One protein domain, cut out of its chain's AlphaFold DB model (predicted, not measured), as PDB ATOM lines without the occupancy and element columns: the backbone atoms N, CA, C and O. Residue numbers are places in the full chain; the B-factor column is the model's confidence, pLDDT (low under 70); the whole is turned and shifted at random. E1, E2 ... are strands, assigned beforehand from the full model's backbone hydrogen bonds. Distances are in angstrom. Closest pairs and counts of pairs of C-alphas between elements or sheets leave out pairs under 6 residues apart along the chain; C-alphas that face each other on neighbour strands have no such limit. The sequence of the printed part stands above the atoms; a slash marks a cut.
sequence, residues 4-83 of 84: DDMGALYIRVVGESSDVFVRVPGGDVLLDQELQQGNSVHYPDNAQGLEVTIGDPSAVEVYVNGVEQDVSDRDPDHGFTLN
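AT A GLANCE: This is residues 4 to 83 of the 84 residues of the protein "DUF4115 domain-containing protein" of Nocardiopsis sp. JB363 (UniProt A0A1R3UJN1). Two four-stranded sheets, E3 E2 E5 E8 and E4 E1 E6 E7, lie face to face as a sandwich, with the strands of one at 20 degrees to those of the other. The chain passes between the sheets at the links E1 to E2, E3 to E4, E4 to E5, E5 to E6 and E7 to E8. The printed part has 80 residues, no named helix and eight strands, E1 to E8 along the chain; both sheets are antiparallel and the class is all strand. It is compact, with a radius of gyration of the C-alphas of 11.4 A and spans of 31 by 27 by 20 A.

IN THESE COORDINATES: Find C-alpha 29 at (0.475, -38.587, 6.937); from there E3, residues 29 to 36, runs 19.5 A and bends by 51 degrees at residue 33. Next across this sheet come E2, residues 17 to 23, 19.5 A; E5, residues 50 to 54, 12.7 A; and E8, residues 78 to 82, 13.4 A, ending at (-1.759, -52.741, 4.186). The other sheet has E4, residues 40 to 43; E1, residues 9 to 13, 13.5 A, beginning at (6.517, -52.470, 5.563); E6, residues 60 to 64, 13.1 A; and E7, residues 67 to 69.

HOW THE PARTS SIT: Look first at the twisted sheet E3 E2 E5 E8. Within hydrogen-bond range are N 18 and O 35 in the hairpin E2 and E3, 2.9 A, N 21 and O 53 between E2 and E5, 2.9 A, and N 80 and O 52 between E5 and E8, 2.8 A. In the other sheet, N 43 and O 9 between E4 and E1, N 61 and O 12 between E1 and E6, and N 69 and O 62 in the hairpin E6 and E7 are within hydrogen-bond range, each pair at 2.8 A. Across the sandwich, the closest C-alphas of E1 and E3 are Val 13 and Gln 36, 6.3 A. E6 and E8 are only just apart, at 8.3 A.

THE WHOLE: The C-alphas farthest apart, of Glu 16 and Ala 47, are 31.1 A apart. The printed part has no cut, and no link is long. Mean pLDDT of the printed part is 90.4; residues 4 to 5 are under 70.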
ATOM      1  N   ASP A   4      12.284 -60.965  10.043       57.84
ATOM      2  CA  ASP A   4      11.834 -60.326  11.284       57.84
ATOM      3  C   ASP A   4      12.300 -58.865  11.434       57.84
ATOM      4  O   ASP A   4      11.608 -58.076  12.074       57.84
ATOM      5  N   ASP A   5      13.422 -58.465  10.820       65.69
ATOM      6  CA  ASP A   5      13.916 -57.079  10.912       65.69
ATOM      7  C   ASP A   5      13.174 -56.122   9.961       65.69
ATOM      8  O   ASP A   5      13.210 -54.909  10.157       65.69
ATOM      9  N   MET A   6      12.490 -56.639   8.932       72.50
ATOM     10  CA  MET A   6      11.833 -55.816   7.902       72.50
ATOM     11  C   MET A   6      10.477 -55.247   8.345       72.50
ATOM     12  O   MET A   6       9.979 -54.316   7.717       72.50
ATOM     13  N   GLY A   7       9.897 -55.736   9.447       83.81
ATOM     14  CA  GLY A   7       8.615 -55.248   9.968       83.81
ATOM     15  C   GLY A   7       7.432 -55.440   9.010       83.81
ATOM     16  O   GLY A   7       7.466 -56.282   8.109       83.81
ATOM     17  N   ALA A   8       6.375 -54.653   9.218       90.56
ATOM     18  CA  ALA A   8       5.165 -54.699   8.400       90.56
ATOM     19  C   ALA A   8       5.384 -54.147   6.982       90.56
ATOM     20  O   ALA A   8       4.851 -54.700   6.019       90.56
ATOM     21  N   LEU A   9       6.185 -53.086   6.846       91.75
ATOM     22  CA  LEU A   9       6.517 -52.470   5.563       91.75
ATOM     23  C   LEU A   9       7.964 -51.987   5.557       91.75
ATOM     24  O   LEU A   9       8.387 -51.218   6.420       91.75
ATOM     25  N   TYR A  10       8.694 -52.367   4.519       92.94
ATOM     26  CA  TYR A  10      10.022 -51.857   4.225       92.94
ATOM     27  C   TYR A  10      10.086 -51.452   2.755       92.94
ATOM     28  O   TYR A  10       9.762 -52.247   1.877       92.94
ATOM     29  N   ILE A  11      10.481 -50.211   2.485       92.44
ATOM     30  CA  ILE A  11      10.646 -49.695   1.123       92.44
ATOM     31  C   ILE A  11      12.068 -49.184   0.996       92.44
ATOM     32  O   ILE A  11      12.543 -48.425   1.845       92.44
ATOM     33  N   ARG A  12      12.748 -49.579  -0.074       93.06
ATOM     34  CA  ARG A  12      14.110 -49.151  -0.370       93.06
ATOM     35  C   ARG A  12      14.190 -48.603  -1.781       93.06
ATOM     36  O   ARG A  12      13.752 -49.257  -2.716       93.06
ATOM     37  N   VAL A  13      14.825 -47.449  -1.940       94.38
ATOM     38  CA  VAL A  13      15.089 -46.888  -3.268       94.38
ATOM     39  C   VAL A  13      16.343 -47.527  -3.855       94.38
ATOM     40  O   VAL A  13      17.430 -47.458  -3.265       94.38
ATOM     41  N   VAL A  14      16.178 -48.150  -5.020       93.56
ATOM     42  CA  VAL A  14      17.244 -48.792  -5.803       93.56
ATOM     43  C   VAL A  14      17.577 -48.020  -7.085       93.56
ATOM     44  O   VAL A  14      18.723 -48.083  -7.539       93.56
ATOM     45  N   GLY A  15      16.622 -47.248  -7.616       90.94
ATOM     46  CA  GLY A  15      16.806 -46.304  -8.723       90.94
ATOM     47  C   GLY A  15      17.423 -44.970  -8.283       90.94
ATOM     48  O   GLY A  15      18.046 -44.896  -7.227       90.94
ATOM     49  N   GLU A  16      17.272 -43.916  -9.094       90.69
ATOM     50  CA  GLU A  16      17.819 -42.577  -8.800       90.69
ATOM     51  C   GLU A  16      17.084 -41.903  -7.632       90.69
ATOM     52  O   GLU A  16      17.697 -41.537  -6.622       90.69
ATOM     53  N   SER A  17      15.764 -41.786  -7.752       93.38
ATOM     54  CA  SER A  17      14.858 -41.310  -6.712       93.38
ATOM     55  C   SER A  17      13.451 -41.863  -6.937       93.38
ATOM     56  O   SER A  17      13.125 -42.329  -8.025       93.38
ATOM     57  N   SER A  18      12.626 -41.839  -5.895       93.69
ATOM     58  CA  SER A  18      11.185 -42.062  -6.003       93.69
ATOM     59  C   SER A  18      10.466 -41.245  -4.946       93.69
ATOM     60  O   SER A  18      10.868 -41.235  -3.780       93.69
ATOM     61  N   ASP A  19       9.347 -40.642  -5.330       94.44
ATOM     62  CA  ASP A  19       8.378 -40.128  -4.374       94.44
ATOM     63  C   ASP A  19       7.745 -41.294  -3.624       94.44
ATOM     64  O   ASP A  19       7.297 -42.276  -4.225       94.44
ATOM     65  N   VAL A  20       7.754 -41.212  -2.296       93.75
ATOM     66  CA  VAL A  20       7.090 -42.189  -1.442       93.75
ATOM     67  C   VAL A  20       6.182 -41.437  -0.491       93.75
ATOM     68  O   VAL A  20       6.608 -40.561   0.265       93.75
ATOM     69  N   PHE A  21       4.914 -41.817  -0.528       95.00
ATOM     70  CA  PHE A  21       3.883 -41.275   0.327       95.00
ATOM     71  C   PHE A  21       3.311 -42.400   1.180       95.00
ATOM     72  O   PHE A  21       2.861 -43.421   0.664       95.00
ATOM     73  N   VAL A  22       3.336 -42.227   2.497       93.50
ATOM     74  CA  VAL A  22       2.793 -43.192   3.452       93.50
ATOM     75  C   VAL A  22       1.894 -42.458   4.425       93.50
ATOM     76  O   VAL A  22       2.292 -41.468   5.040       93.50
ATOM     77  N   ARG A  23       0.681 -42.964   4.619       94.44
ATOM     78  CA  ARG A  23      -0.268 -42.424   5.595       94.44
ATOM     79  C   ARG A  23      -1.075 -43.519   6.264       94.44
ATOM     80  O   ARG A  23      -1.184 -44.629   5.752       94.44
ATOM     81  N   VAL A  24      -1.703 -43.181   7.379       92.38
ATOM     82  CA  VAL A  24      -2.746 -44.021   7.968       92.38
ATOM     83  C   VAL A  24      -4.063 -43.750   7.222       92.38
ATOM     84  O   VAL A  24      -4.438 -42.582   7.076       92.38
ATOM     85  N   PRO A  25      -4.792 -44.776   6.740       89.00
ATOM     86  CA  PRO A  25      -6.102 -44.587   6.121       89.00
ATOM     87  C   PRO A  25      -7.069 -43.852   7.065       89.00
ATOM     88  O   PRO A  25      -7.426 -44.353   8.127       89.00
ATOM     89  N   GLY A  26      -7.490 -42.641   6.687       86.25
ATOM     90  CA  GLY A  26      -8.340 -41.789   7.533       86.25
ATOM     91  C   GLY A  26      -7.636 -41.170   8.751       86.25
ATOM     92  O   GLY A  26      -8.315 -40.592   9.599       86.25
ATOM     93  N   GLY A  27      -6.308 -41.281   8.833       88.00
ATOM     94  CA  GLY A  27      -5.468 -40.711   9.882       88.00
ATOM     95  C   GLY A  27      -4.409 -39.752   9.333       88.00
ATOM     96  O   GLY A  27      -4.638 -39.047   8.347       88.00
ATOM     97  N   ASP A  28      -3.256 -39.719  10.000       90.62
ATOM     98  CA  ASP A  28      -2.155 -38.803   9.702       90.62
ATOM     99  C   ASP A  28      -1.248 -39.291   8.562       90.62
ATOM    100  O   ASP A  28      -1.096 -40.490   8.304       90.62
ATOM    101  N   VAL A  29      -0.604 -38.332   7.897       93.12
ATOM    102  CA  VAL A  29       0.475 -38.587   6.937       93.12
ATOM    103  C   VAL A  29       1.752 -38.898   7.714       93.12
ATOM    104  O   VAL A  29       2.190 -38.098   8.539       93.12
ATOM    105  N   LEU A  30       2.335 -40.067   7.459       91.50
ATOM    106  CA  LEU A  30       3.561 -40.534   8.107       91.50
ATOM    107  C   LEU A  30       4.809 -40.146   7.306       91.50
ATOM    108  O   LEU A  30       5.861 -39.905   7.896       91.50
ATOM    109  N   LEU A  31       4.698 -40.110   5.978       93.25
ATOM    110  CA  LEU A  31       5.766 -39.760   5.046       93.25
ATOM    111  C   LEU A  31       5.160 -39.136   3.786       93.25
ATOM    112  O   LEU A  31       4.187 -39.655   3.250       93.25
ATOM    113  N   ASP A  32       5.754 -38.047   3.317       93.75
ATOM    114  CA  ASP A  32       5.412 -37.382   2.057       93.75
ATOM    115  C   ASP A  32       6.661 -36.657   1.548       93.75
ATOM    116  O   ASP A  32       6.879 -35.478   1.835       93.75
ATOM    117  N   GLN A  33       7.576 -37.414   0.940       93.44
ATOM    118  CA  GLN A  33       8.819 -36.858   0.410       93.44
ATOM    119  C   GLN A  33       9.443 -37.742  -0.670       93.44
ATOM    120  O   GLN A  33       9.294 -38.966  -0.670       93.44
ATOM    121  N   GLU A  34      10.244 -37.110  -1.522       94.00
ATOM    122  CA  GLU A  34      11.149 -37.799  -2.434       94.00
ATOM    123  C   GLU A  34      12.265 -38.502  -1.644       94.00
ATOM    124  O   GLU A  34      12.943 -37.913  -0.789       94.00
ATOM    125  N   LEU A  35      12.463 -39.787  -1.923       94.00
ATOM    126  CA  LEU A  35      13.562 -40.587  -1.406       94.00
ATOM    127  C   LEU A  35      14.599 -40.801  -2.510       94.00
ATOM    128  O   LEU A  35      14.258 -41.124  -3.641       94.00
ATOM    129  N   GLN A  36      15.878 -40.652  -2.170       94.62
ATOM    130  CA  GLN A  36      16.996 -40.853  -3.095       94.62
ATOM    131  C   GLN A  36      17.585 -42.256  -2.969       94.62
ATOM    132  O   GLN A  36      17.370 -42.939  -1.964       94.62
ATOM    133  N   GLN A  37      18.373 -42.663  -3.963       93.19
ATOM    134  CA  GLN A  37      19.084 -43.937  -3.956       93.19
ATOM    135  C   GLN A  37      19.789 -44.215  -2.620       93.19
ATOM    136  O   GLN A  37      20.575 -43.408  -2.121       93.19
ATOM    137  N   GLY A  38      19.537 -45.395  -2.051       89.25
ATOM    138  CA  GLY A  38      20.116 -45.807  -0.771       89.25
ATOM    139  C   GLY A  38      19.306 -45.390   0.458       89.25
ATOM    140  O   GLY A  38      19.552 -45.938   1.535       89.25
ATOM    141  N   ASN A  39      18.304 -44.517   0.314       93.19
ATOM    142  CA  ASN A  39      17.321 -44.298   1.367       93.19
ATOM    143  C   ASN A  39      16.408 -45.518   1.498       93.19
ATOM    144  O   ASN A  39      16.068 -46.200   0.527       93.19
ATOM    145  N   SER A  40      15.989 -45.770   2.732       91.19
ATOM    146  CA  SER A  40      14.961 -46.757   3.028       91.19
ATOM    147  C   SER A  40      14.054 -46.244   4.129       91.19
ATOM    148  O   SER A  40      14.491 -45.491   5.002       91.19
ATOM    149  N   VAL A  41      12.796 -46.652   4.066       91.19
ATOM    150  CA  VAL A  41      11.798 -46.409   5.100       91.19
ATOM    151  C   VAL A  41      11.329 -47.743   5.644       91.19
ATOM    152  O   VAL A  41      11.133 -48.709   4.907       91.19
ATOM    153  N   HIS A  42      11.189 -47.789   6.961       91.50
ATOM    154  CA  HIS A  42      10.837 -48.986   7.701       91.50
ATOM    155  C   HIS A  42       9.707 -48.660   8.662       91.50
ATOM    156  O   HIS A  42       9.826 -47.747   9.480       91.50
ATOM    157  N   TYR A  43       8.631 -49.431   8.564       90.62
ATOM    158  CA  TYR A  43       7.505 -49.392   9.478       90.62
ATOM    159  C   TYR A  43       7.398 -50.750  10.179       90.62
ATOM    160  O   TYR A  43       7.126 -51.764   9.526       90.62
ATOM    161  N   PRO A  44       7.628 -50.797  11.504       87.69
ATOM    162  CA  PRO A  44       7.642 -52.050  12.249       87.69
ATOM    163  C   PRO A  44       6.250 -52.683  12.365       87.69
ATOM    164  O   PRO A  44       6.155 -53.904  12.415       87.69
ATOM    165  N   ASP A  45       5.184 -51.880  12.366       86.31
ATOM    166  CA  ASP A  45       3.801 -52.337  12.484       86.31
ATOM    167  C   ASP A  45       2.857 -51.593  11.524       86.31
ATOM    168  O   ASP A  45       3.151 -50.494  11.053       86.31
ATOM    169  N   ASN A  46       1.714 -52.215  11.234       88.81
ATOM    170  CA  ASN A  46       0.614 -51.660  10.446       88.81
ATOM    171  C   ASN A  46      -0.722 -51.751  11.208       88.81
ATOM    172  O   ASN A  46      -1.773 -51.933  10.594       88.81
ATOM    173  N   ALA A  47      -0.706 -51.627  12.541       85.31
ATOM    174  CA  ALA A  47      -1.881 -51.887  13.385       85.31
ATOM    175  C   ALA A  47      -3.102 -51.004  13.046       85.31
ATOM    176  O   ALA A  47      -4.244 -51.403  13.272       85.31
ATOM    177  N   GLN A  48      -2.866 -49.808  12.500       86.25
ATOM    178  CA  GLN A  48      -3.898 -48.852  12.071       86.25
ATOM    179  C   GLN A  48      -4.157 -48.882  10.554       86.25
ATOM    180  O   GLN A  48      -4.933 -48.083  10.035       86.25
ATOM    181  N   GLY A  49      -3.512 -49.807   9.846       91.50
ATOM    182  CA  GLY A  49      -3.399 -49.812   8.398       91.50
ATOM    183  C   GLY A  49      -2.388 -48.785   7.884       91.50
ATOM    184  O   GLY A  49      -2.152 -47.746   8.501       91.50
ATOM    185  N   LEU A  50      -1.780 -49.084   6.739       93.00
ATOM    186  CA  LEU A  50      -0.862 -48.185   6.039       93.00
ATOM    187  C   LEU A  50      -1.312 -48.066   4.591       93.00
ATOM    188  O   LEU A  50      -1.408 -49.067   3.891       93.00
ATOM    189  N   GLU A  51      -1.587 -46.853   4.137       93.75
ATOM    190  CA  GLU A  51      -1.761 -46.550   2.724       93.75
ATOM    191  C   GLU A  51      -0.441 -46.027   2.180       93.75
ATOM    192  O   GLU A  51       0.112 -45.056   2.700       93.75
ATOM    193  N   VAL A  52       0.068 -46.708   1.163       93.38
ATOM    194  CA  VAL A  52       1.361 -46.446   0.548       93.38
ATOM    195  C   VAL A  52       1.117 -46.088  -0.903       93.38
ATOM    196  O   VAL A  52       0.464 -46.852  -1.610       93.38
ATOM    197  N   THR A  53       1.678 -44.973  -1.347       94.56
ATOM    198  CA  THR A  53       1.720 -44.577  -2.752       94.56
ATOM    199  C   THR A  53       3.167 -44.384  -3.165       94.56
ATOM    200  O   THR A  53       3.945 -43.734  -2.464       94.56
ATOM    201  N   ILE A  54       3.524 -44.971  -4.301       94.19
ATOM    202  CA  ILE A  54       4.875 -44.945  -4.847       94.19
ATOM    203  C   ILE A  54       4.828 -44.242  -6.197       94.19
ATOM    204  O   ILE A  54       4.160 -44.718  -7.112       94.19
ATOM    205  N   GLY A  55       5.541 -43.122  -6.306       93.12
ATOM    206  CA  GLY A  55       5.617 -42.334  -7.533       93.12
ATOM    207  C   GLY A  55       6.283 -43.110  -8.667       93.12
ATOM    208  O   GLY A  55       5.689 -43.247  -9.735       93.12
ATOM    209  N   ASP A  56       7.465 -43.687  -8.412       93.94
ATOM    210  CA  ASP A  56       8.187 -44.533  -9.369       93.94
ATOM    211  C   ASP A  56       8.415 -45.954  -8.814       93.94
ATOM    212  O   ASP A  56       9.426 -46.229  -8.156       93.94
ATOM    213  N   PRO A  57       7.486 -46.889  -9.085       92.75
ATOM    214  CA  PRO A  57       7.611 -48.280  -8.657       92.75
ATOM    215  C   PRO A  57       8.825 -49.013  -9.233       92.75
ATOM    216  O   PRO A  57       9.303 -49.962  -8.618       92.75
ATOM    217  N   SER A  58       9.358 -48.573 -10.377       92.62
ATOM    218  CA  SER A  58      10.538 -49.186 -10.997       92.62
ATOM    219  C   SER A  58      11.843 -48.819 -10.278       92.62
ATOM    220  O   SER A  58      12.842 -49.535 -10.378       92.62
ATOM    221  N   ALA A  59      11.829 -47.725  -9.512       93.56
ATOM    222  CA  ALA A  59      12.969 -47.218  -8.762       93.56
ATOM    223  C   ALA A  59      13.022 -47.716  -7.306       93.56
ATOM    224  O   ALA A  59      13.933 -47.325  -6.566       93.56
ATOM    225  N   VAL A  60      12.097 -48.576  -6.870       93.56
ATOM    226  CA  VAL A  60      12.017 -49.037  -5.477       93.56
ATOM    227  C   VAL A  60      11.803 -50.542  -5.350       93.56
ATOM    228  O   VAL A  60      11.179 -51.182  -6.187       93.56
ATOM    229  N   GLU A  61      12.278 -51.099  -4.243       93.31
ATOM    230  CA  GLU A  61      11.925 -52.437  -3.778       93.31
ATOM    231  C   GLU A  61      11.010 -52.316  -2.559       93.31
ATOM    232  O   GLU A  61      11.315 -51.585  -1.608       93.31
ATOM    233  N   VAL A  62       9.901 -53.050  -2.572       92.50
ATOM    234  CA  VAL A  62       8.909 -53.061  -1.494       92.50
ATOM    235  C   VAL A  62       8.890 -54.438  -0.857       92.50
ATOM    236  O   VAL A  62       8.800 -55.449  -1.541       92.50
ATOM    237  N   TYR A  63       8.914 -54.484   0.467       92.31
ATOM    238  CA  TYR A  63       8.796 -55.705   1.247       92.31
ATOM    239  C   TYR A  63       7.665 -55.521   2.253       92.31
ATOM    240  O   TYR A  63       7.649 -54.564   3.025       92.31
ATOM    241  N   VAL A  64       6.715 -56.448   2.248       90.88
ATOM    242  CA  VAL A  64       5.554 -56.450   3.143       90.88
ATOM    243  C   VAL A  64       5.635 -57.691   4.012       90.88
ATOM    244  O   VAL A  64       5.684 -58.804   3.489       90.88
ATOM    245  N   ASN A  65       5.671 -57.517   5.335       87.69
ATOM    246  CA  ASN A  65       5.876 -58.614   6.292       87.69
ATOM    247  C   ASN A  65       7.109 -59.481   5.953       87.69
ATOM    248  O   ASN A  65       7.069 -60.709   6.029       87.69
ATOM    249  N   GLY A  66       8.189 -58.840   5.491       87.25
ATOM    250  CA  GLY A  66       9.417 -59.510   5.054       87.25
ATOM    251  C   GLY A  66       9.320 -60.283   3.730       87.25
ATOM    252  O   GLY A  66      10.267 -60.982   3.373       87.25
ATOM    253  N   VAL A  67       8.207 -60.170   2.999       89.19
ATOM    254  CA  VAL A  67       8.020 -60.754   1.663       89.19
ATOM    255  C   VAL A  67       8.129 -59.657   0.614       89.19
ATOM    256  O   VAL A  67       7.345 -58.707   0.624       89.19
ATOM    257  N   GLU A  68       9.080 -59.809  -0.303       90.25
ATOM    258  CA  GLU A  68       9.242 -58.917  -1.451       90.25
ATOM    259  C   GLU A  68       7.954 -58.872  -2.285       90.25
ATOM    260  O   GLU A  68       7.374 -59.904  -2.634       90.25
ATOM    261  N   GLN A  69       7.487 -57.659  -2.559       90.44
ATOM    262  CA  GLN A  69       6.374 -57.376  -3.447       90.44
ATOM    263  C   GLN A  69       6.938 -56.813  -4.739       90.44
ATOM    264  O   GLN A  69       7.505 -55.720  -4.753       90.44
ATOM    265  N   ASP A  70       6.741 -57.550  -5.826       88.75
ATOM    266  CA  ASP A  70       7.105 -57.057  -7.144       88.75
ATOM    267  C   ASP A  70       6.121 -55.964  -7.577       88.75
ATOM    268  O   ASP A  70       4.964 -56.215  -7.949       88.75
ATOM    269  N   VAL A  71       6.592 -54.727  -7.454       88.88
ATOM    270  CA  VAL A  71       5.900 -53.519  -7.900       88.88
ATOM    271  C   VAL A  71       6.588 -52.878  -9.102       88.88
ATOM    272  O   VAL A  71       6.085 -51.885  -9.609       88.88
ATOM    273  N   SER A  72       7.691 -53.447  -9.591       87.81
ATOM    274  CA  SER A  72       8.549 -52.815 -10.599       87.81
ATOM    275  C   SER A  72       7.850 -52.587 -11.947       87.81
ATOM    276  O   SER A  72       8.098 -51.585 -12.611       87.81
ATOM    277  N   ASP A  73       6.911 -53.469 -12.301       87.81
ATOM    278  CA  ASP A  73       6.086 -53.395 -13.515       87.81
ATOM    279  C   ASP A  73       4.761 -52.627 -13.318       87.81
ATOM    280  O   ASP A  73       3.851 -52.708 -14.152       87.81
ATOM    281  N   ARG A  74       4.579 -51.931 -12.187       91.19
ATOM    282  CA  ARG A  74       3.349 -51.175 -11.904       91.19
ATOM    283  C   ARG A  74       3.382 -49.790 -12.535       91.19
ATOM    284  O   ARG A  74       4.438 -49.210 -12.764       91.19
ATOM    285  N   ASP A  75       2.187 -49.263 -12.784       90.81
ATOM    286  CA  ASP A  75       2.023 -47.887 -13.240       90.81
ATOM    287  C   ASP A  75       2.562 -46.891 -12.199       90.81
ATOM    288  O   ASP A  75       2.468 -47.164 -10.998       90.81
ATOM    289  N   PRO A  76       3.070 -45.725 -12.633       90.19
ATOM    290  CA  PRO A  76       3.408 -44.624 -11.737       90.19
ATOM    291  C   PRO A  76       2.254 -44.261 -10.798       90.19
ATOM    292  O   PRO A  76       1.082 -44.443 -11.140       90.19
ATOM    293  N   ASP A  77       2.594 -43.738  -9.621       91.19
ATOM    294  CA  ASP A  77       1.643 -43.445  -8.540       91.19
ATOM    295  C   ASP A  77       0.877 -44.691  -8.053       91.19
ATOM    296  O   ASP A  77      -0.284 -44.621  -7.631       91.19
ATOM    297  N   HIS A  78       1.524 -45.862  -8.100       92.19
ATOM    298  CA  HIS A  78       0.932 -47.101  -7.616       92.19
ATOM    299  C   HIS A  78       0.635 -47.003  -6.118       92.19
ATOM    300  O   HIS A  78       1.541 -46.866  -5.293       92.19
ATOM    301  N   GLY A  79      -0.649 -47.109  -5.777       91.62
ATOM    302  CA  GLY A  79      -1.139 -47.112  -4.406       91.62
ATOM    303  C   GLY A  79      -1.570 -48.501  -3.944       91.62
ATOM    304  O   GLY A  79      -2.316 -49.189  -4.646       91.62
ATOM    305  N   PHE A  80      -1.168 -48.894  -2.739       92.38
ATOM    306  CA  PHE A  80      -1.679 -50.083  -2.061       92.38
ATOM    307  C   PHE A  80      -1.918 -49.822  -0.573       92.38
ATOM    308  O   PHE A  80      -1.327 -48.935   0.040       92.38
ATOM    309  N   THR A  81      -2.809 -50.613   0.022       91.62
ATOM    310  CA  THR A  81      -3.145 -50.514   1.443       91.62
ATOM    311  C   THR A  81      -2.778 -51.804   2.154       91.62
ATOM    312  O   THR A  81      -3.200 -52.891   1.757       91.62
ATOM    313  N   LEU A  82      -2.019 -51.677   3.234       89.81
ATOM    314  CA  LEU A  82      -1.759 -52.741   4.186       89.81
ATOM    315  C   LEU A  82      -2.811 -52.675   5.283       89.81
ATOM    316  O   LEU A  82      -2.924 -51.660   5.964       89.81
ATOM    317  N   ASN A  83      -3.546 -53.766   5.463       86.06
ATOM    318  CA  ASN A  83      -4.473 -53.936   6.577       86.06
ATOM    319  C   ASN A  83      -3.803 -54.770   7.683       86.06
ATOM    320  O   ASN A  83      -2.944 -55.596   7.351       86.06
TER     321      ASN A  83